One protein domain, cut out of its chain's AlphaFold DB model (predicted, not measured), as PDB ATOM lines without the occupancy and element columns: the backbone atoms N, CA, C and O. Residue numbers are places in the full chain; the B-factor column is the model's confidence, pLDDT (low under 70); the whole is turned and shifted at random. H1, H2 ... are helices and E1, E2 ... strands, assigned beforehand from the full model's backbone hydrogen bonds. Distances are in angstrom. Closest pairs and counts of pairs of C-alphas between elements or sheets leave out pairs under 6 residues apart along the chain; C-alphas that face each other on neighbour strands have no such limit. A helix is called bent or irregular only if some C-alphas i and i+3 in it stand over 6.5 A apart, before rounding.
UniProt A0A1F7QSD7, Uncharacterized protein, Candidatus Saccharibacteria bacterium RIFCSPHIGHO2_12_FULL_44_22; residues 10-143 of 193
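This is residues 10 to 143 of the 193 residues of an uncharacterized protein of Candidatus Saccharibacteria bacterium RIFCSPHIGHO2_12_FULL_44_22 (UniProt A0A1F7QSD7). A strongly twisted sheet of five strands has the irregular helix H2 over one face, while helix H1, which only grazes the sheet, stands between it and the small hairpin E1 E2. The printed part has 134 residues, with two named helices and seven named strands in the order E1 E2 H1 E3 E4 H2 E5 E6 E7. The class is mixed, helices and strands; the mixed large sheet runs E3 E4 E5 E6 E7. The whole is compact, with a radius of gyration of the C-alphas of 14.0 A and spans of 37 by 36 by 32 A.

E3, residues 58 to 64, and E4, residues 67 to 76, form an antiparallel hairpin; N 62 and O 69, 2.9 A apart, are within hydrogen-bond range. E5, residues 103 to 108, is parallel to E4, with N 74 and O 105 at 2.8 A. E5, E6, residues 113 to 117, and E7, residues 124 to 127, make a meander of two hairpins, each strand the antiparallel neighbour of the one before; N 106 and O 115 are 2.8 A apart, as are N 116 and O 125. H2, residues 81 to 98, lies on one face, two layers, at a height of 8.5 A over the sheet. E4, H2 and E5 form a strand-helix-strand unit, two parallel strands joined through a helix, with a right-handed crossover. The closest C-alphas of H2 and E6, Ala 91 and Ile 117, are 7.1 A apart. E1, residues 10 to 13, and E2, residues 16 to 20, form an antiparallel hairpin, with N 11 and O 18 at 2.8 A. H1, residues 23 to 34, has its closest C-alphas to E1 at Arg 30 and Val 13, 6.1 A, and to E4 at Glu 25 and Tyr 75, 7.0 A. Each O i to N i+4 pair is within hydrogen-bond range in H1, and 12 of 14 are in H2.

E4 measures 25.9 A and bends by 56 degrees at residue 70. H2 measures 24.6 A; it is irregular, with C-alphas 82 and 85 8.6 A apart. E1 begins at C-alpha 10 (-29.714, -23.156, -33.530), and E7 ends at C-alpha 127 (-50.056, -37.182, -51.661).

The two farthest C-alphas, those of Gly 15 and Thr 121, are 38.2 A apart. The printed part has no cut, and the link from H1 to E3, 23 residues, is long. The pLDDT is under 70 at residues 42 to 54, 80 to 86, 97 to 100 and 142 to 143.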
ATOM      1  N   TRP A  10     -29.779 -24.190 -32.496       81.12
ATOM      2  CA  TRP A  10     -29.714 -23.156 -33.530       81.12
ATOM      3  C   TRP A  10     -29.037 -23.675 -34.801       81.12
ATOM      4  O   TRP A  10     -27.928 -24.212 -34.758       81.12
ATOM      5  N   TYR A  11     -29.678 -23.467 -35.949       83.75
ATOM      6  CA  TYR A  11     -29.176 -23.863 -37.261       83.75
ATOM      7  C   TYR A  11     -29.266 -22.702 -38.249       83.75
ATOM      8  O   TYR A  11     -30.286 -22.024 -38.325       83.75
ATOM      9  N   LYS A  12     -28.220 -22.525 -39.064       84.44
ATOM     10  CA  LYS A  12     -28.256 -21.600 -40.202       84.44
ATOM     11  C   LYS A  12     -29.002 -22.235 -41.376       84.44
ATOM     12  O   LYS A  12     -28.586 -23.300 -41.862       84.44
ATOM     13  N   VAL A  13     -30.098 -21.621 -41.807       81.75
ATOM     14  CA  VAL A  13     -30.969 -22.070 -42.897       81.75
ATOM     15  C   VAL A  13     -31.498 -20.846 -43.635       81.75
ATOM     16  O   VAL A  13     -31.970 -19.920 -42.994       81.75
ATOM     17  N   ASP A  14     -31.394 -20.842 -44.966       83.38
ATOM     18  CA  ASP A  14     -31.880 -19.729 -45.800       83.38
ATOM     19  C   ASP A  14     -31.291 -18.357 -45.409       83.38
ATOM     20  O   ASP A  14     -31.977 -17.350 -45.316       83.38
ATOM     21  N   GLY A  15     -30.002 -18.333 -45.055       82.00
ATOM     22  CA  GLY A  15     -29.334 -17.128 -44.546       82.00
ATOM     23  C   GLY A  15     -29.685 -16.750 -43.099       82.00
ATOM     24  O   GLY A  15     -28.930 -16.001 -42.483       82.00
ATOM     25  N   GLU A  16     -30.735 -17.328 -42.514       82.12
ATOM     26  CA  GLU A  16     -31.216 -17.038 -41.164       82.12
ATOM     27  C   GLU A  16     -30.734 -18.052 -40.117       82.12
ATOM     28  O   GLU A  16     -30.510 -19.226 -40.408       82.12
ATOM     29  N   ASN A  17     -30.622 -17.617 -38.859       82.12
ATOM     30  CA  ASN A  17     -30.468 -18.522 -37.718       82.12
ATOM     31  C   ASN A  17     -31.848 -18.890 -37.160       82.12
ATOM     32  O   ASN A  17     -32.610 -18.017 -36.739       82.12
ATOM     33  N   VAL A  18     -32.150 -20.188 -37.134       81.25
ATOM     34  CA  VAL A  18     -33.453 -20.743 -36.745       81.25
ATOM     35  C   VAL A  18     -33.254 -21.794 -35.652       81.25
ATOM     36  O   VAL A  18     -32.376 -22.648 -35.770       81.25
ATOM     37  N   TYR A  19     -34.057 -21.732 -34.589       79.81
ATOM     38  CA  TYR A  19     -34.075 -22.763 -33.550       79.81
ATOM     39  C   TYR A  19     -35.006 -23.901 -33.973       79.81
ATOM     40  O   TYR A  19     -36.187 -23.660 -34.216       79.81
ATOM     41  N   LEU A  20     -34.474 -25.117 -34.076       78.94
ATOM     42  CA  LEU A  20     -35.187 -26.301 -34.566       78.94
ATOM     43  C   LEU A  20     -35.073 -27.446 -33.561       78.94
ATOM     44  O   LEU A  20     -34.115 -27.504 -32.786       78.94
ATOM     45  N   ASP A  21     -36.013 -28.386 -33.610       74.44
ATOM     46  CA  ASP A  21     -36.078 -29.494 -32.653       74.44
ATOM     47  C   ASP A  21     -35.039 -30.576 -32.945       74.44
ATOM     48  O   ASP A  21     -34.687 -31.359 -32.062       74.44
ATOM     49  N   SER A  22     -34.536 -30.641 -34.183       80.50
ATOM     50  CA  SER A  22     -33.506 -31.612 -34.544       80.50
ATOM     51  C   SER A  22     -32.662 -31.208 -35.752       80.50
ATOM     52  O   SER A  22     -33.104 -30.531 -36.682       80.50
ATOM     53  N   LYS A  23     -31.460 -31.788 -35.837       85.06
ATOM     54  CA  LYS A  23     -30.617 -31.735 -37.047       85.06
ATOM     55  C   LYS A  23     -31.335 -32.285 -38.288       85.06
ATOM     56  O   LYS A  23     -31.045 -31.863 -39.406       85.06
ATOM     57  N   SER A  24     -32.235 -33.252 -38.108       86.94
ATOM     58  CA  SER A  24     -32.954 -33.885 -39.218       86.94
ATOM     59  C   SER A  24     -33.949 -32.927 -39.879       86.94
ATOM     60  O   SER A  24     -33.989 -32.844 -41.105       86.94
ATOM     61  N   GLU A  25     -34.644 -32.133 -39.067       85.25
ATOM     62  CA  GLU A  25     -35.518 -31.045 -39.505       85.25
ATOM     63  C   GLU A  25     -34.710 -29.964 -40.238       85.25
ATOM     64  O   GLU A  25     -35.044 -29.594 -41.359       85.25
ATOM     65  N   ALA A  26     -33.554 -29.563 -39.694       87.88
ATOM     66  CA  ALA A  26     -32.660 -28.608 -40.353       87.88
ATOM     67  C   ALA A  26     -32.196 -29.081 -41.745       87.88
ATOM     68  O   ALA A  26     -32.164 -28.307 -42.704       87.88
ATOM     69  N   ILE A  27     -31.833 -30.363 -41.879       90.62
ATOM     70  CA  ILE A  27     -31.455 -30.961 -43.170       90.62
ATOM     71  C   ILE A  27     -32.641 -30.951 -44.134       90.62
ATOM     72  O   ILE A  27     -32.459 -30.664 -45.319       90.62
ATOM     73  N   PHE A  28     -33.838 -31.271 -43.646       92.25
ATOM     74  CA  PHE A  28     -35.046 -31.264 -44.456       92.25
ATOM     75  C   PHE A  28     -35.361 -29.863 -44.989       92.25
ATOM     76  O   PHE A  28     -35.506 -29.698 -46.200       92.25
ATOM     77  N   ILE A  29     -35.345 -28.845 -44.128       93.00
ATOM     78  CA  ILE A  29     -35.594 -27.461 -44.537       93.00
ATOM     79  C   ILE A  29     -34.559 -26.998 -45.571       93.00
ATOM     80  O   ILE A  29     -34.921 -26.470 -46.618       93.00
ATOM     81  N   ARG A  30     -33.266 -27.271 -45.358       93.25
ATOM     82  CA  ARG A  30     -32.226 -26.933 -46.350       93.25
ATOM     83  C   ARG A  30     -32.476 -27.580 -47.712       93.25
ATOM     84  O   ARG A  30     -32.142 -26.988 -48.736       93.25
ATOM     85  N   ARG A  31     -33.046 -28.789 -47.749       94.50
ATOM     86  CA  ARG A  31     -33.446 -29.430 -49.010       94.50
ATOM     87  C   ARG A  31     -34.627 -28.712 -49.649       94.50
ATOM     88  O   ARG A  31     -34.635 -28.602 -50.867       94.50
ATOM     89  N   LEU A  32     -35.600 -28.239 -48.876       95.31
ATOM     90  CA  LEU A  32     -36.706 -27.438 -49.407       95.31
ATOM     91  C   LEU A  32     -36.184 -26.145 -50.043       95.31
ATOM     92  O   LEU A  32     -36.450 -25.914 -51.217       95.31
ATOM     93  N   VAL A  33     -35.347 -25.388 -49.331       94.62
ATOM     94  CA  VAL A  33     -34.729 -24.147 -49.840       94.62
ATOM     95  C   VAL A  33     -33.978 -24.395 -51.153       94.62
ATOM     96  O   VAL A  33     -34.215 -23.719 -52.147       94.62
ATOM     97  N   ARG A  34     -33.135 -25.438 -51.211       95.19
ATOM     98  CA  ARG A  34     -32.404 -25.815 -52.440       95.19
ATOM     99  C   ARG A  34     -33.310 -26.183 -53.616       95.19
ATOM    100  O   ARG A  34     -32.866 -26.111 -54.752       95.19
ATOM    101  N   ASN A  35     -34.541 -26.606 -53.346       95.06
ATOM    102  CA  ASN A  35     -35.536 -26.928 -54.367       95.06
ATOM    103  C   ASN A  35     -36.476 -25.746 -54.661       95.06
ATOM    104  O   ASN A  35     -37.566 -25.964 -55.181       95.06
ATOM    105  N   GLY A  36     -36.093 -24.518 -54.300       94.94
ATOM    106  CA  GLY A  36     -36.831 -23.302 -54.647       94.94
ATOM    107  C   GLY A  36     -38.049 -23.013 -53.772       94.94
ATOM    108  O   GLY A  36     -38.859 -22.165 -54.129       94.94
ATOM    109  N   PHE A  37     -38.215 -23.697 -52.637       95.88
ATOM    110  CA  PHE A  37     -39.317 -23.383 -51.728       95.88
ATOM    111  C   PHE A  37     -39.034 -22.105 -50.945       95.88
ATOM    112  O   PHE A  37     -38.014 -22.000 -50.267       95.88
ATOM    113  N   SER A  38     -40.009 -21.201 -50.955       94.12
ATOM    114  CA  SER A  38     -40.099 -20.100 -50.001       94.12
ATOM    115  C   SER A  38     -40.848 -20.564 -48.751       94.12
ATOM    116  O   SER A  38     -41.939 -21.136 -48.863       94.12
ATOM    117  N   GLY A  39     -40.287 -20.335 -47.562       91.38
ATOM    118  CA  GLY A  39     -40.870 -20.821 -46.314       91.38
ATOM    119  C   GLY A  39     -40.602 -19.942 -45.098       91.38
ATOM    120  O   GLY A  39     -39.654 -19.165 -45.060       91.38
ATOM    121  N   LYS A  40     -41.496 -20.026 -44.109       89.00
ATOM    122  CA  LYS A  40     -41.301 -19.446 -42.773       89.00
ATOM    123  C   LYS A  40     -40.805 -20.571 -41.880       89.00
ATOM    124  O   LYS A  40     -41.579 -21.426 -41.463       89.00
ATOM    125  N   TRP A  41     -39.495 -20.571 -41.648       85.31
ATOM    126  CA  TRP A  41     -38.763 -21.653 -40.979       85.31
ATOM    127  C   TRP A  41     -38.807 -21.573 -39.459       85.31
ATOM    128  O   TRP A  41     -38.562 -22.558 -38.771       85.31
ATOM    129  N   ARG A  42     -39.090 -20.384 -38.925       68.50
ATOM    130  CA  ARG A  42     -39.284 -20.195 -37.493       68.50
ATOM    131  C   ARG A  42     -40.653 -20.734 -37.111       68.50
ATOM    132  O   ARG A  42     -41.660 -20.267 -37.643       68.50
ATOM    133  N   ARG A  43     -40.701 -21.572 -36.073       60.38
ATOM    134  CA  ARG A  43     -41.893 -21.597 -35.226       60.38
ATOM    135  C   ARG A  43     -42.111 -20.163 -34.735       60.38
ATOM    136  O   ARG A  43     -41.143 -19.569 -34.245       60.38
ATOM    137  N   PRO A  44     -43.308 -19.563 -34.869       50.91
ATOM    138  CA  PRO A  44     -43.611 -18.346 -34.135       50.91
ATOM    139  C   PRO A  44     -43.220 -18.610 -32.685       50.91
ATOM    140  O   PRO A  44     -43.666 -19.585 -32.082       50.91
ATOM    141  N   SER A  45     -42.266 -17.817 -32.197       42.38
ATOM    142  CA  SER A  45     -41.685 -17.920 -30.864       42.38
ATOM    143  C   SER A  45     -42.765 -18.283 -29.861       42.38
ATOM    144  O   SER A  45     -43.806 -17.623 -29.846       42.38
ATOM    145  N   GLY A  46     -42.502 -19.315 -29.056       35.25
ATOM    146  CA  GLY A  46     -43.360 -19.787 -27.981       35.25
ATOM    147  C   GLY A  46     -43.629 -18.708 -26.937       35.25
ATOM    148  O   GLY A  46     -43.187 -18.802 -25.796       35.25
ATOM    149  N   VAL A  47     -44.443 -17.715 -27.284       33.78
ATOM    150  CA  VAL A  47     -45.378 -17.183 -26.320       33.78
ATOM    151  C   VAL A  47     -46.314 -18.352 -26.103       33.78
ATOM    152  O   VAL A  47     -47.121 -18.681 -26.968       33.78
ATOM    153  N   ALA A  48     -46.134 -19.037 -24.979       36.62
ATOM    154  CA  ALA A  48     -47.116 -19.951 -24.436       36.62
ATOM    155  C   ALA A  48     -48.416 -19.164 -24.202       36.62
ATOM    156  O   ALA A  48     -48.771 -18.815 -23.079       36.62
ATOM    157  N   LEU A  49     -49.134 -18.836 -25.275       37.97
ATOM    158  CA  LEU A  49     -50.489 -18.312 -25.260       37.97
ATOM    159  C   LEU A  49     -51.411 -19.508 -24.989       37.97
ATOM    160  O   LEU A  49     -52.235 -19.900 -25.809       37.97
ATOM    161  N   GLY A  50     -51.214 -20.125 -23.822       38.12
ATOM    162  CA  GLY A  50     -51.932 -21.303 -23.358       38.12
ATOM    163  C   GLY A  50     -51.567 -22.599 -24.088       38.12
ATOM    164  O   GLY A  50     -51.058 -22.615 -25.202       38.12
ATOM    165  N   LYS A  51     -51.889 -23.727 -23.449       43.00
ATOM    166  CA  LYS A  51     -51.669 -25.107 -23.930       43.00
ATOM    167  C   LYS A  51     -52.463 -25.482 -25.203       43.00
ATOM    168  O   LYS A  51     -52.538 -26.656 -25.542       43.00
ATOM    169  N   ASN A  52     -53.084 -24.516 -25.885       50.16
ATOM    170  CA  ASN A  52     -54.188 -24.753 -26.823       50.16
ATOM    171  C   ASN A  52     -54.003 -24.093 -28.205       50.16
ATOM    172  O   ASN A  52     -54.973 -24.018 -28.958       50.16
ATOM    173  N   GLN A  53     -52.815 -23.586 -28.550       60.44
ATOM    174  CA  GLN A  53     -52.563 -23.013 -29.879       60.44
ATOM    175  C   GLN A  53     -51.801 -23.999 -30.763       60.44
ATOM    176  O   GLN A  53     -50.743 -24.495 -30.382       60.44
ATOM    177  N   TYR A  54     -52.350 -24.278 -31.947       69.81
ATOM    178  CA  TYR A  54     -51.638 -25.021 -32.978       69.81
ATOM    179  C   TYR A  54     -50.537 -24.149 -33.564       69.81
ATOM    180  O   TYR A  54     -50.777 -22.998 -33.922       69.81
ATOM    181  N   THR A  55     -49.336 -24.702 -33.654       73.75
ATOM    182  CA  THR A  55     -48.208 -24.084 -34.341       73.75
ATOM    183  C   THR A  55     -47.596 -25.157 -35.229       73.75
ATOM    184  O   THR A  55     -47.164 -26.171 -34.680       73.75
ATOM    185  N   PRO A  56     -47.588 -24.982 -36.561       80.56
ATOM    186  CA  PRO A  56     -46.895 -25.918 -37.435       80.56
ATOM    187  C   PRO A  56     -45.386 -25.849 -37.196       80.56
ATOM    188  O   PRO A  56     -44.878 -24.854 -36.671       80.56
ATOM    189  N   ASP A  57     -44.656 -26.873 -37.634       82.81
ATOM    190  CA  ASP A  57     -43.194 -26.866 -37.555       82.81
ATOM    191  C   ASP A  57     -42.607 -25.742 -38.423       82.81
ATOM    192  O   ASP A  57     -41.734 -24.995 -37.980       82.81
ATOM    193  N   PHE A  58     -43.142 -25.574 -39.635       86.56
ATOM    194  CA  PHE A  58     -42.842 -24.462 -40.540       86.56
ATOM    195  C   PHE A  58     -43.972 -24.285 -41.561       86.56
ATOM    196  O   PHE A  58     -44.911 -25.080 -41.650       86.56
ATOM    197  N   GLU A  59     -43.892 -23.220 -42.352       90.50
ATOM    198  CA  GLU A  59     -44.862 -22.926 -43.407       90.50
ATOM    199  C   GLU A  59     -44.174 -22.792 -44.758       90.50
ATOM    200  O   GLU A  59     -43.047 -22.304 -44.829       90.50
ATOM    201  N   LEU A  60     -44.864 -23.176 -45.832       93.88
ATOM    202  CA  LEU A  60     -44.360 -23.129 -47.202       93.88
ATOM    203  C   LEU A  60     -45.329 -22.410 -48.131       93.88
ATOM    204  O   LEU A  60     -46.545 -22.516 -47.980       93.88
ATOM    205  N   SER A  61     -44.775 -21.742 -49.137       95.19
ATOM    206  CA  SER A  61     -45.526 -21.309 -50.308       95.19
ATOM    207  C   SER A  61     -45.456 -22.402 -51.372       95.19
ATOM    208  O   SER A  61     -44.369 -22.756 -51.841       95.19
ATOM    209  N   VAL A  62     -46.603 -22.975 -51.730       96.69
ATOM    210  CA  VAL A  62     -46.701 -24.136 -52.627       96.69
ATOM    211  C   VAL A  62     -47.764 -23.926 -53.694       96.69
ATOM    212  O   VAL A  62     -48.674 -23.122 -53.515       96.69
ATOM    213  N   VAL A  63     -47.676 -24.669 -54.792       95.62
ATOM    214  CA  VAL A  63     -48.798 -24.840 -55.718       95.62
ATOM    215  C   VAL A  63     -49.594 -26.059 -55.269       95.62
ATOM    216  O   VAL A  63     -49.057 -27.165 -55.192       95.62
ATOM    217  N   TRP A  64     -50.872 -25.855 -54.967       93.25
ATOM    218  CA  TRP A  64     -51.812 -26.903 -54.584       93.25
ATOM    219  C   TRP A  64     -53.085 -26.756 -55.410       93.25
ATOM    220  O   TRP A  64     -53.641 -25.664 -55.491       93.25
ATOM    221  N   ASN A  65     -53.523 -27.834 -56.065       90.31
ATOM    222  CA  ASN A  65     -54.672 -27.814 -56.982       90.31
ATOM    223  C   ASN A  65     -54.600 -26.674 -58.025       90.31
ATOM    224  O   ASN A  65     -55.589 -26.000 -58.295       90.31
ATOM    225  N   GLY A  66     -53.405 -26.424 -58.575       90.12
ATOM    226  CA  GLY A  66     -53.164 -25.378 -59.579       90.12
ATOM    227  C   GLY A  66     -53.111 -23.945 -59.036       90.12
ATOM    228  O   GLY A  66     -52.938 -23.015 -59.817       90.12
ATOM    229  N   GLN A  67     -53.225 -23.744 -57.721       92.31
ATOM    230  CA  GLN A  67     -53.251 -22.420 -57.102       92.31
ATOM    231  C   GLN A  67     -52.113 -22.239 -56.101       92.31
ATOM    232  O   GLN A  67     -51.735 -23.166 -55.381       92.31
ATOM    233  N   ASN A  68     -51.593 -21.016 -56.014       93.06
ATOM    234  CA  ASN A  68     -50.641 -20.661 -54.971       93.06
ATOM    235  C   ASN A  68     -51.336 -20.712 -53.608       93.06
ATOM    236  O   ASN A  68     -52.368 -20.079 -53.397       93.06
ATOM    237  N   SER A  69     -50.766 -21.485 -52.695       92.06
ATOM    238  CA  SER A  69     -51.312 -21.746 -51.374       92.06
ATOM    239  C   SER A  69     -50.224 -21.656 -50.313       92.06
ATOM    240  O   SER A  69     -49.068 -22.025 -50.529       92.06
ATOM    241  N   ARG A  70     -50.621 -21.222 -49.117       91.31
ATOM    242  CA  ARG A  70     -49.810 -21.357 -47.907       91.31
ATOM    243  C   ARG A  70     -50.079 -22.723 -47.290       91.31
ATOM    244  O   ARG A  70     -51.193 -22.979 -46.839       91.31
ATOM    245  N   ALA A  71     -49.063 -23.575 -47.250       92.06
ATOM    246  CA  ALA A  71     -49.110 -24.852 -46.552       92.06
ATOM    247  C   ALA A  71     -48.520 -24.722 -45.144       92.06
ATOM    248  O   ALA A  71     -47.428 -24.179 -44.966       92.06
ATOM    249  N   HIS A  72     -49.217 -25.272 -44.158       89.19
ATOM    250  CA  HIS A  72     -48.699 -25.521 -42.817       89.19
ATOM    251  C   HIS A  72     -48.131 -26.932 -42.792       89.19
ATOM    252  O   HIS A  72     -48.833 -27.881 -43.145       89.19
ATOM    253  N   VAL A  73     -46.860 -27.069 -42.427       90.44
ATOM    254  CA  VAL A  73     -46.151 -28.336 -42.560       90.44
ATOM    255  C   VAL A  73     -45.768 -28.887 -41.198       90.44
ATOM    256  O   VAL A  73     -45.162 -28.205 -40.376       90.44
ATOM    257  N   GLU A  74     -46.101 -30.156 -41.005       87.94
ATOM    258  CA  GLU A  74     -45.630 -31.002 -39.920       87.94
ATOM    259  C   GLU A  74     -44.476 -31.868 -40.420       87.94
ATOM    260  O   GLU A  74     -44.554 -32.498 -41.479       87.94
ATOM    261  N   TYR A  75     -43.414 -31.956 -39.634       88.00
ATOM    262  CA  TYR A  75     -42.282 -32.829 -39.877       88.00
ATOM    263  C   TYR A  75     -42.249 -33.940 -38.828       88.00
ATOM    264  O   TYR A  75     -42.252 -33.695 -37.620       88.00
ATOM    265  N   LYS A  76     -42.173 -35.196 -39.281       85.88
ATOM    266  CA  LYS A  76     -41.992 -36.356 -38.397       85.88
ATOM    267  C   LYS A  76     -40.821 -37.214 -38.831       85.88
ATOM    268  O   LYS A  76     -40.645 -37.538 -40.005       85.88
ATOM    269  N   SER A  77     -40.015 -37.625 -37.856       83.06
ATOM    270  CA  SER A  77     -38.885 -38.522 -38.086       83.06
ATOM    271  C   SER A  77     -39.301 -39.984 -38.275       83.06
ATOM    272  O   SER A  77     -38.581 -40.701 -38.964       83.06
ATOM    273  N   THR A  78     -40.422 -40.420 -37.685       81.50
ATOM    274  CA  THR A  78     -40.916 -41.819 -37.665       81.50
ATOM    275  C   THR A  78     -42.235 -41.980 -38.444       81.50
ATOM    276  O   THR A  78     -42.453 -41.214 -39.372       81.50
ATOM    277  N   SER A  79     -43.068 -42.999 -38.181       75.88
ATOM    278  CA  SER A  79     -44.244 -43.331 -39.013       75.88
ATOM    279  C   SER A  79     -45.374 -42.294 -38.918       75.88
ATOM    280  O   SER A  79     -45.561 -41.676 -37.878       75.88
ATOM    281  N   ALA A  80     -46.187 -42.158 -39.974       67.69
ATOM    282  CA  ALA A  80     -47.416 -41.355 -39.938       67.69
ATOM    283  C   ALA A  80     -48.489 -41.948 -39.003       67.69
ATOM    284  O   ALA A  80     -49.200 -41.200 -38.332       67.69
ATOM    285  N   THR A  81     -48.588 -43.281 -38.943       66.56
ATOM    286  CA  THR A  81     -49.615 -44.008 -38.173       66.56
ATOM    287  C   THR A  81     -49.395 -43.944 -36.660       66.56
ATOM    288  O   THR A  81     -50.338 -44.063 -35.889       66.56
ATOM    289  N   GLU A  82     -48.164 -43.683 -36.213       66.50
ATOM    290  CA  GLU A  82     -47.817 -43.570 -34.787       66.50
ATOM    291  C   GLU A  82     -48.432 -42.324 -34.109       66.50
ATOM    292  O   GLU A  82     -48.383 -42.210 -32.886       66.50
ATOM    293  N   PHE A  83     -49.033 -41.396 -34.868       62.84
ATOM    294  CA  PHE A  83     -49.482 -40.091 -34.358       62.84
ATOM    295  C   PHE A  83     -50.914 -39.698 -34.767       62.84
ATOM    296  O   PHE A  83     -51.281 -38.529 -34.662       62.84
ATOM    297  N   GLU A  84     -51.755 -40.636 -35.215       63.53
ATOM    298  CA  GLU A  84     -53.092 -40.328 -35.762       63.53
ATOM    299  C   GLU A  84     -53.994 -39.504 -34.821       63.53
ATOM    300  O   GLU A  84     -54.600 -38.516 -35.247       63.53
ATOM    301  N   MET A  85     -54.043 -39.834 -33.523       62.53
ATOM    302  CA  MET A  85     -54.817 -39.049 -32.545       62.53
ATOM    303  C   MET A  85     -54.315 -37.606 -32.403       62.53
ATOM    304  O   MET A  85     -55.101 -36.685 -32.170       62.53
ATOM    305  N   ASP A  86     -53.006 -37.409 -32.538       69.12
ATOM    306  CA  ASP A  86     -52.363 -36.105 -32.433       69.12
ATOM    307  C   ASP A  86     -52.641 -35.268 -33.693       69.12
ATOM    308  O   ASP A  86     -53.005 -34.096 -33.602       69.12
ATOM    309  N   HIS A  87     -52.633 -35.896 -34.874       70.38
ATOM    310  CA  HIS A  87     -53.014 -35.255 -36.137       70.38
ATOM    311  C   HIS A  87     -54.460 -34.758 -36.131       70.38
ATOM    312  O   HIS A  87     -54.712 -33.621 -36.528       70.38
ATOM    313  N   ARG A  88     -55.408 -35.546 -35.603       70.81
ATOM    314  CA  ARG A  88     -56.808 -35.109 -35.460       70.81
ATOM    315  C   ARG A  88     -56.930 -33.853 -34.595       70.81
ATOM    316  O   ARG A  88     -57.691 -32.945 -34.930       70.81
ATOM    317  N   ARG A  89     -56.203 -33.794 -33.475       71.88
ATOM    318  CA  ARG A  89     -56.193 -32.616 -32.589       71.88
ATOM    319  C   ARG A  89     -55.562 -31.409 -33.275       71.88
ATOM    320  O   ARG A  89     -56.116 -30.316 -33.185       71.88
ATOM    321  N   ARG A  90     -54.459 -31.610 -33.998       72.31
ATOM    322  CA  ARG A  90     -53.785 -30.563 -34.776       72.31
ATOM    323  C   ARG A  90     -54.664 -30.014 -35.890       72.31
ATOM    324  O   ARG A  90     -54.780 -28.803 -35.991       72.31
ATOM    325  N   ALA A  91     -55.353 -30.868 -36.647       74.06
ATOM    326  CA  ALA A  91     -56.269 -30.442 -37.703       74.06
ATOM    327  C   ALA A  91     -57.389 -29.537 -37.164       74.06
ATOM    328  O   ALA A  91     -57.644 -28.459 -37.700       74.06
ATOM    329  N   LEU A  92     -58.006 -29.932 -36.043       74.56
ATOM    330  CA  LEU A  92     -59.020 -29.118 -35.366       74.56
ATOM    331  C   LEU A  92     -58.447 -27.789 -34.857       74.56
ATOM    332  O   LEU A  92     -59.053 -26.735 -35.037       74.56
ATOM    333  N   ALA A  93     -57.276 -27.822 -34.226       73.38
ATOM    334  CA  ALA A  93     -56.650 -26.622 -33.690       73.38
ATOM    335  C   ALA A  93     -56.180 -25.663 -34.805       73.38
ATOM    336  O   ALA A  93     -56.321 -24.447 -34.665       73.38
ATOM    337  N   ALA A  94     -55.715 -26.191 -35.938       73.38
ATOM    338  CA  ALA A  94     -55.355 -25.417 -37.119       73.38
ATOM    339  C   ALA A  94     -56.565 -24.702 -37.733       73.38
ATOM    340  O   ALA A  94     -56.466 -23.514 -38.024       73.38
ATOM    341  N   LEU A  95     -57.715 -25.378 -37.863       73.75
ATOM    342  CA  LEU A  95     -58.974 -24.765 -38.317       73.75
ATOM    343  C   LEU A  95     -59.372 -23.568 -37.443       73.75
ATOM    344  O   LEU A  95     -59.752 -22.507 -37.938       73.75
ATOM    345  N   HIS A  96     -59.245 -23.711 -36.122       71.19
ATOM    346  CA  HIS A  96     -59.565 -22.629 -35.192       71.19
ATOM    347  C   HIS A  96     -58.633 -21.416 -35.330       71.19
ATOM    348  O   HIS A  96     -59.090 -20.282 -35.155       71.19
ATOM    349  N   TYR A  97     -57.354 -21.644 -35.638       68.12
ATOM    350  CA  TYR A  97     -56.327 -20.600 -35.663       68.12
ATOM    351  C   TYR A  97     -56.144 -19.944 -37.041       68.12
ATOM    352  O   TYR A  97     -55.943 -18.735 -37.122       68.12
ATOM    353  N   HIS A  98     -56.229 -20.713 -38.126       69.62
ATOM    354  CA  HIS A  98     -55.909 -20.261 -39.485       69.62
ATOM    355  C   HIS A  98     -57.142 -19.979 -40.354       69.62
ATOM    356  O   HIS A  98     -57.003 -19.410 -41.435       69.62
ATOM    357  N   GLY A  99     -58.349 -20.293 -39.874       66.81
ATOM    358  CA  GLY A  99     -59.594 -20.034 -40.594       66.81
ATOM    359  C   GLY A  99     -60.076 -21.234 -41.402       66.81
ATOM    360  O   GLY A  99     -59.763 -22.378 -41.086       66.81
ATOM    361  N   SER A 100     -60.907 -20.961 -42.408       63.41
ATOM    362  CA  SER A 100     -61.927 -21.912 -42.850       63.41
ATOM    363  C   SER A 100     -61.414 -23.179 -43.531       63.41
ATOM    364  O   SER A 100     -62.169 -24.131 -43.528       63.41
ATOM    365  N   ASN A 101     -60.186 -23.223 -44.066       74.62
ATOM    366  CA  ASN A 101     -59.622 -24.401 -44.749       74.62
ATOM    367  C   ASN A 101     -58.076 -24.328 -44.805       74.62
ATOM    368  O   ASN A 101     -57.522 -23.939 -45.836       74.62
ATOM    369  N   PRO A 102     -57.339 -24.633 -43.723       83.81
ATOM    370  CA  PRO A 102     -55.881 -24.638 -43.780       83.81
ATOM    371  C   PRO A 102     -55.382 -25.813 -44.634       83.81
ATOM    372  O   PRO A 102     -55.814 -26.952 -44.449       83.81
ATOM    373  N   LEU A 103     -54.430 -25.555 -45.537       90.56
ATOM    374  CA  LEU A 103     -53.684 -26.617 -46.209       90.56
ATOM    375  C   LEU A 103     -52.650 -27.180 -45.231       90.56
ATOM    376  O   LEU A 103     -51.652 -26.525 -44.930       90.56
ATOM    377  N   LEU A 104     -52.906 -28.385 -44.729       90.88
ATOM    378  CA  LEU A 104     -52.038 -29.080 -43.786       90.88
ATOM    379  C   LEU A 104     -51.293 -30.203 -44.499       90.88
ATOM    380  O   LEU A 104     -51.905 -31.138 -45.017       90.88
ATOM    381  N   LEU A 105     -49.968 -30.119 -44.505       93.19
ATOM    382  CA  LEU A 105     -49.100 -31.144 -45.064       93.19
ATOM    383  C   LEU A 105     -48.280 -31.796 -43.955       93.19
ATOM    384  O   LEU A 105     -47.840 -31.145 -43.013       93.19
ATOM    385  N   LEU A 106     -48.035 -33.089 -44.097       91.44
ATOM    386  CA  LEU A 106     -47.162 -33.863 -43.231       91.44
ATOM    387  C   LEU A 106     -46.054 -34.476 -44.079       91.44
ATOM    388  O   LEU A 106     -46.320 -35.181 -45.053       91.44
ATOM    389  N   TYR A 107     -44.809 -34.251 -43.680       93.00
ATOM    390  CA  TYR A 107     -43.662 -34.954 -44.228       93.00
ATOM    391  C   TYR A 107     -43.135 -35.987 -43.237       93.00
ATOM    392  O   TYR A 107     -42.793 -35.668 -42.096       93.00
ATOM    393  N   VAL A 108     -42.998 -37.227 -43.707       91.38
ATOM    394  CA  VAL A 108     -42.415 -38.322 -42.934       91.38
ATOM    395  C   VAL A 108     -41.012 -38.634 -43.433       91.38
ATOM    396  O   VAL A 108     -40.810 -39.193 -44.511       91.38
ATOM    397  N   ASN A 109     -40.007 -38.347 -42.609       90.06
ATOM    398  CA  ASN A 109     -38.607 -38.528 -42.970       90.06
ATOM    399  C   ASN A 109     -38.185 -40.004 -43.062       90.06
ATOM    400  O   ASN A 109     -37.292 -40.307 -43.851       90.06
ATOM    401  N   LYS A 110     -38.791 -40.925 -42.295       88.00
ATOM    402  CA  LYS A 110     -38.467 -42.365 -42.375       88.00
ATOM    403  C   LYS A 110     -38.811 -42.945 -43.747       88.00
ATOM    404  O   LYS A 110     -38.004 -43.664 -44.321       88.00
ATOM    405  N   THR A 111     -39.982 -42.599 -44.277       90.56
ATOM    406  CA  THR A 111     -40.500 -43.110 -45.559       90.56
ATOM    407  C   THR A 111     -40.257 -42.160 -46.730       90.56
ATOM    408  O   THR A 111     -40.475 -42.545 -47.873       90.56
ATOM    409  N   LYS A 112     -39.806 -40.926 -46.461       91.44
ATOM    410  CA  LYS A 112     -39.632 -39.834 -47.434       91.44
ATOM    411  C   LYS A 112     -40.924 -39.444 -48.163       91.44
ATOM    412  O   LYS A 112     -40.857 -38.926 -49.276       91.44
ATOM    413  N   ARG A 113     -42.088 -39.671 -47.547       93.56
ATOM    414  CA  ARG A 113     -43.404 -39.427 -48.154       93.56
ATOM    415  C   ARG A 113     -44.060 -38.154 -47.638       93.56
ATOM    416  O   ARG A 113     -43.816 -37.736 -46.505       93.56
ATOM    417  N   TRP A 114     -44.897 -37.583 -48.497       94.81
ATOM    418  CA  TRP A 114     -45.779 -36.472 -48.183       94.81
ATOM    419  C   TRP A 114     -47.198 -36.976 -47.985       94.81
ATOM    420  O   TRP A 114     -47.638 -37.923 -48.634       94.81
ATOM    421  N   TYR A 115     -47.898 -36.325 -47.073       93.31
ATOM    422  CA  TYR A 115     -49.291 -36.591 -46.797       93.31
ATOM    423  C   TYR A 115     -50.041 -35.273 -46.676       93.31
ATOM    424  O   TYR A 115     -49.509 -34.282 -46.174       93.31
ATOM    425  N   TYR A 116     -51.289 -35.283 -47.113       92.25
ATOM    426  CA  TYR A 116     -52.267 -34.246 -46.848       92.25
ATOM    427  C   TYR A 116     -53.077 -34.655 -45.619       92.25
ATOM    428  O   TYR A 116     -53.576 -35.781 -45.545       92.25
ATOM    429  N   ILE A 117     -53.183 -33.760 -44.639       89.19
ATOM    430  CA  ILE A 117     -54.077 -33.956 -43.499       89.19
ATOM    431  C   ILE A 117     -55.397 -33.286 -43.860       89.19
ATOM    432  O   ILE A 117     -55.519 -32.061 -43.814       89.19
ATOM    433  N   ASP A 118     -56.384 -34.101 -44.211       86.81
ATOM    434  CA  ASP A 118     -57.723 -33.611 -44.486       86.81
ATOM    435  C   ASP A 118     -58.363 -33.153 -43.176       86.81
ATOM    436  O   ASP A 118     -58.606 -33.943 -42.266       86.81
ATOM    437  N   HIS A 119     -58.633 -31.860 -43.060       80.12
ATOM    438  CA  HIS A 119     -59.221 -31.285 -41.857       80.12
ATOM    439  C   HIS A 119     -60.714 -31.626 -41.699       80.12
ATOM    440  O   HIS A 119     -61.227 -31.596 -40.576       80.12
ATOM    441  N   THR A 120     -61.407 -31.965 -42.793       82.69
ATOM    442  CA  THR A 120     -62.828 -32.335 -42.794       82.69
ATOM    443  C   THR A 120     -62.984 -33.760 -42.285       82.69
ATOM    444  O   THR A 120     -63.653 -34.002 -41.277       82.69
ATOM    445  N   THR A 121     -62.302 -34.701 -42.937       84.56
ATOM    446  CA  THR A 121     -62.397 -36.127 -42.599       84.56
ATOM    447  C   THR A 121     -61.439 -36.532 -41.472       84.56
ATOM    448  O   THR A 121     -61.642 -37.559 -40.831       84.56
ATOM    449  N   LYS A 122     -60.443 -35.694 -41.151       78.31
ATOM    450  CA  LYS A 122     -59.391 -35.918 -40.136       78.31
ATOM    451  C   LYS A 122     -58.467 -37.091 -40.475       78.31
ATOM    452  O   LYS A 122     -57.782 -37.598 -39.587       78.31
ATOM    453  N   HIS A 123     -58.434 -37.497 -41.741       84.12
ATOM    454  CA  HIS A 123     -57.567 -38.558 -42.236       84.12
ATOM    455  C   HIS A 123     -56.258 -38.013 -42.810       84.12
ATOM    456  O   HIS A 123     -56.166 -36.878 -43.277       84.12
ATOM    457  N   VAL A 124     -55.237 -38.867 -42.780       86.25
ATOM    458  CA  VAL A 124     -53.934 -38.621 -43.393       86.25
ATOM    459  C   VAL A 124     -53.904 -39.347 -44.732       86.25
ATOM    460  O   VAL A 124     -53.918 -40.575 -44.782       86.25
ATOM    461  N   ILE A 125     -53.874 -38.589 -45.822       90.38
ATOM    462  CA  ILE A 125     -53.984 -39.101 -47.188       90.38
ATOM    463  C   ILE A 125     -52.621 -38.955 -47.859       90.38
ATOM    464  O   ILE A 125     -52.039 -37.873 -47.854       90.38
ATOM    465  N   ASN A 126     -52.080 -40.039 -48.419       91.81
ATOM    466  CA  ASN A 126     -50.817 -39.979 -49.162       91.81
ATOM    467  C   ASN A 126     -50.971 -39.038 -50.363       91.81
ATOM    468  O   ASN A 126     -51.955 -39.135 -51.096       91.81
ATOM    469  N   CYS A 127     -50.009 -38.144 -50.570       93.81
ATOM    470  CA  CYS A 127     -50.056 -37.182 -51.661       93.81
ATOM    471  C   CYS A 127     -48.714 -37.080 -52.381       93.81
ATOM    472  O   CYS A 127     -47.665 -37.537 -51.913       93.81
ATOM    473  N   THR A 128     -48.752 -36.479 -53.565       93.94
ATOM    474  CA  THR A 128     -47.537 -36.128 -54.286       93.94
ATOM    475  C   THR A 128     -46.754 -35.075 -53.509       93.94
ATOM    476  O   THR A 128     -47.288 -34.306 -52.705       93.94
ATOM    477  N   ARG A 129     -45.444 -35.039 -53.752       93.94
ATOM    478  CA  ARG A 129     -44.602 -33.965 -53.236       93.94
ATOM    479  C   ARG A 129     -45.166 -32.616 -53.721       93.94
ATOM    480  O   ARG A 129     -45.389 -32.489 -54.924       93.94
ATOM    481  N   PRO A 130     -45.347 -31.616 -52.837       95.06
ATOM    482  CA  PRO A 130     -45.817 -30.301 -53.251       95.06
ATOM    483  C   PRO A 130     -44.816 -29.645 -54.207       95.06
ATOM    484  O   PRO A 130     -43.611 -29.888 -54.117       95.06
ATOM    485  N   THR A 131     -45.310 -28.783 -55.089       96.69
ATOM    486  CA  THR A 131     -44.484 -27.970 -55.991       96.69
ATOM    487  C   THR A 131     -44.237 -26.604 -55.347       96.69
ATOM    488  O   THR A 131     -45.175 -26.052 -54.763       96.69
ATOM    489  N   PRO A 132     -43.020 -26.032 -55.408       96.75
ATOM    490  CA  PRO A 132     -42.780 -24.676 -54.920       96.75
ATOM    491  C   PRO A 132     -43.617 -23.659 -55.710       96.75
ATOM    492  O   PRO A 132     -43.761 -23.766 -56.926       96.75
ATOM    493  N   SER A 133     -44.178 -22.676 -55.011       95.62
ATOM    494  CA  SER A 133     -44.877 -21.549 -55.636       95.62
ATOM    495  C   SER A 133     -43.894 -20.465 -56.080       95.62
ATOM    496  O   SER A 133     -42.845 -20.281 -55.466       95.62
ATOM    497  N   SER A 134     -44.272 -19.692 -57.101       92.06
ATOM    498  CA  SER A 134     -43.585 -18.449 -57.470       92.06
ATOM    499  C   SER A 134     -43.803 -17.312 -56.462       92.06
ATOM    500  O   SER A 134     -43.021 -16.363 -56.431       92.06
ATOM    501  N   LEU A 135     -44.841 -17.389 -55.616       93.19
ATOM    502  CA  LEU A 135     -45.081 -16.416 -54.552       93.19
ATOM    503  C   LEU A 135     -44.170 -16.683 -53.358       93.19
ATOM    504  O   LEU A 135     -44.081 -17.805 -52.859       93.19
ATOM    505  N   GLN A 136     -43.573 -15.621 -52.825       92.56
ATOM    506  CA  GLN A 136     -42.851 -15.687 -51.560       92.56
ATOM    507  C   GLN A 136     -43.826 -15.877 -50.393       92.56
ATOM    508  O   GLN A 136     -44.901 -15.278 -50.354       92.56
ATOM    509  N   ILE A 137     -43.442 -16.665 -49.389       90.12
ATOM    510  CA  ILE A 137     -44.260 -16.920 -48.192       90.12
ATOM    511  C   ILE A 137     -44.584 -15.641 -47.397       90.12
ATOM    512  O   ILE A 137     -45.554 -15.591 -46.637       90.12
ATOM    513  N   SER A 138     -43.767 -14.596 -47.555       87.44
ATOM    514  CA  SER A 138     -43.966 -13.274 -46.960       87.44
ATOM    515  C   SER A 138     -45.180 -12.540 -47.538       87.44
ATOM    516  O   SER A 138     -45.756 -11.719 -46.833       87.44
ATOM    517  N   ALA A 139     -45.613 -12.876 -48.760       86.88
ATOM    518  CA  ALA A 139     -46.798 -12.297 -49.393       86.88
ATOM    519  C   ALA A 139     -48.107 -12.729 -48.708       86.88
ATOM    520  O   ALA A 139     -49.121 -12.038 -48.805       86.88
ATOM    521  N   TYR A 140     -48.100 -13.852 -47.982       82.38
ATOM    522  CA  TYR A 140     -49.262 -14.282 -47.215       82.38
ATOM    523  C   TYR A 140     -49.350 -13.516 -45.901       82.38
ATOM    524  O   TYR A 140     -48.420 -13.527 -45.083       82.38
ATOM    525  N   GLN A 141     -50.529 -12.937 -45.671       73.00
ATOM    526  CA  GLN A 141     -50.883 -12.321 -44.400       73.00
ATOM    527  C   GLN A 141     -50.606 -13.301 -43.249       73.00
ATOM    528  O   GLN A 141     -50.930 -14.494 -43.359       73.00
ATOM    529  N   PRO A 142     -49.997 -12.842 -42.141       65.12
ATOM    530  CA  PRO A 142     -49.842 -13.678 -40.962       65.12
ATOM    531  C   PRO A 142     -51.214 -14.199 -40.535       65.12
ATOM    532  O   PRO A 142     -52.232 -13.521 -40.676       65.12
ATOM    533  N   ALA A 143     -51.241 -15.440 -40.056       61.12
ATOM    534  CA  ALA A 143     -52.474 -16.036 -39.571       61.12
ATOM    535  C   ALA A 143     -53.122 -15.112 -38.532       61.12
ATOM    536  O   ALA A 143     -52.447 -14.630 -37.618       61.12
TER     537      ALA A 143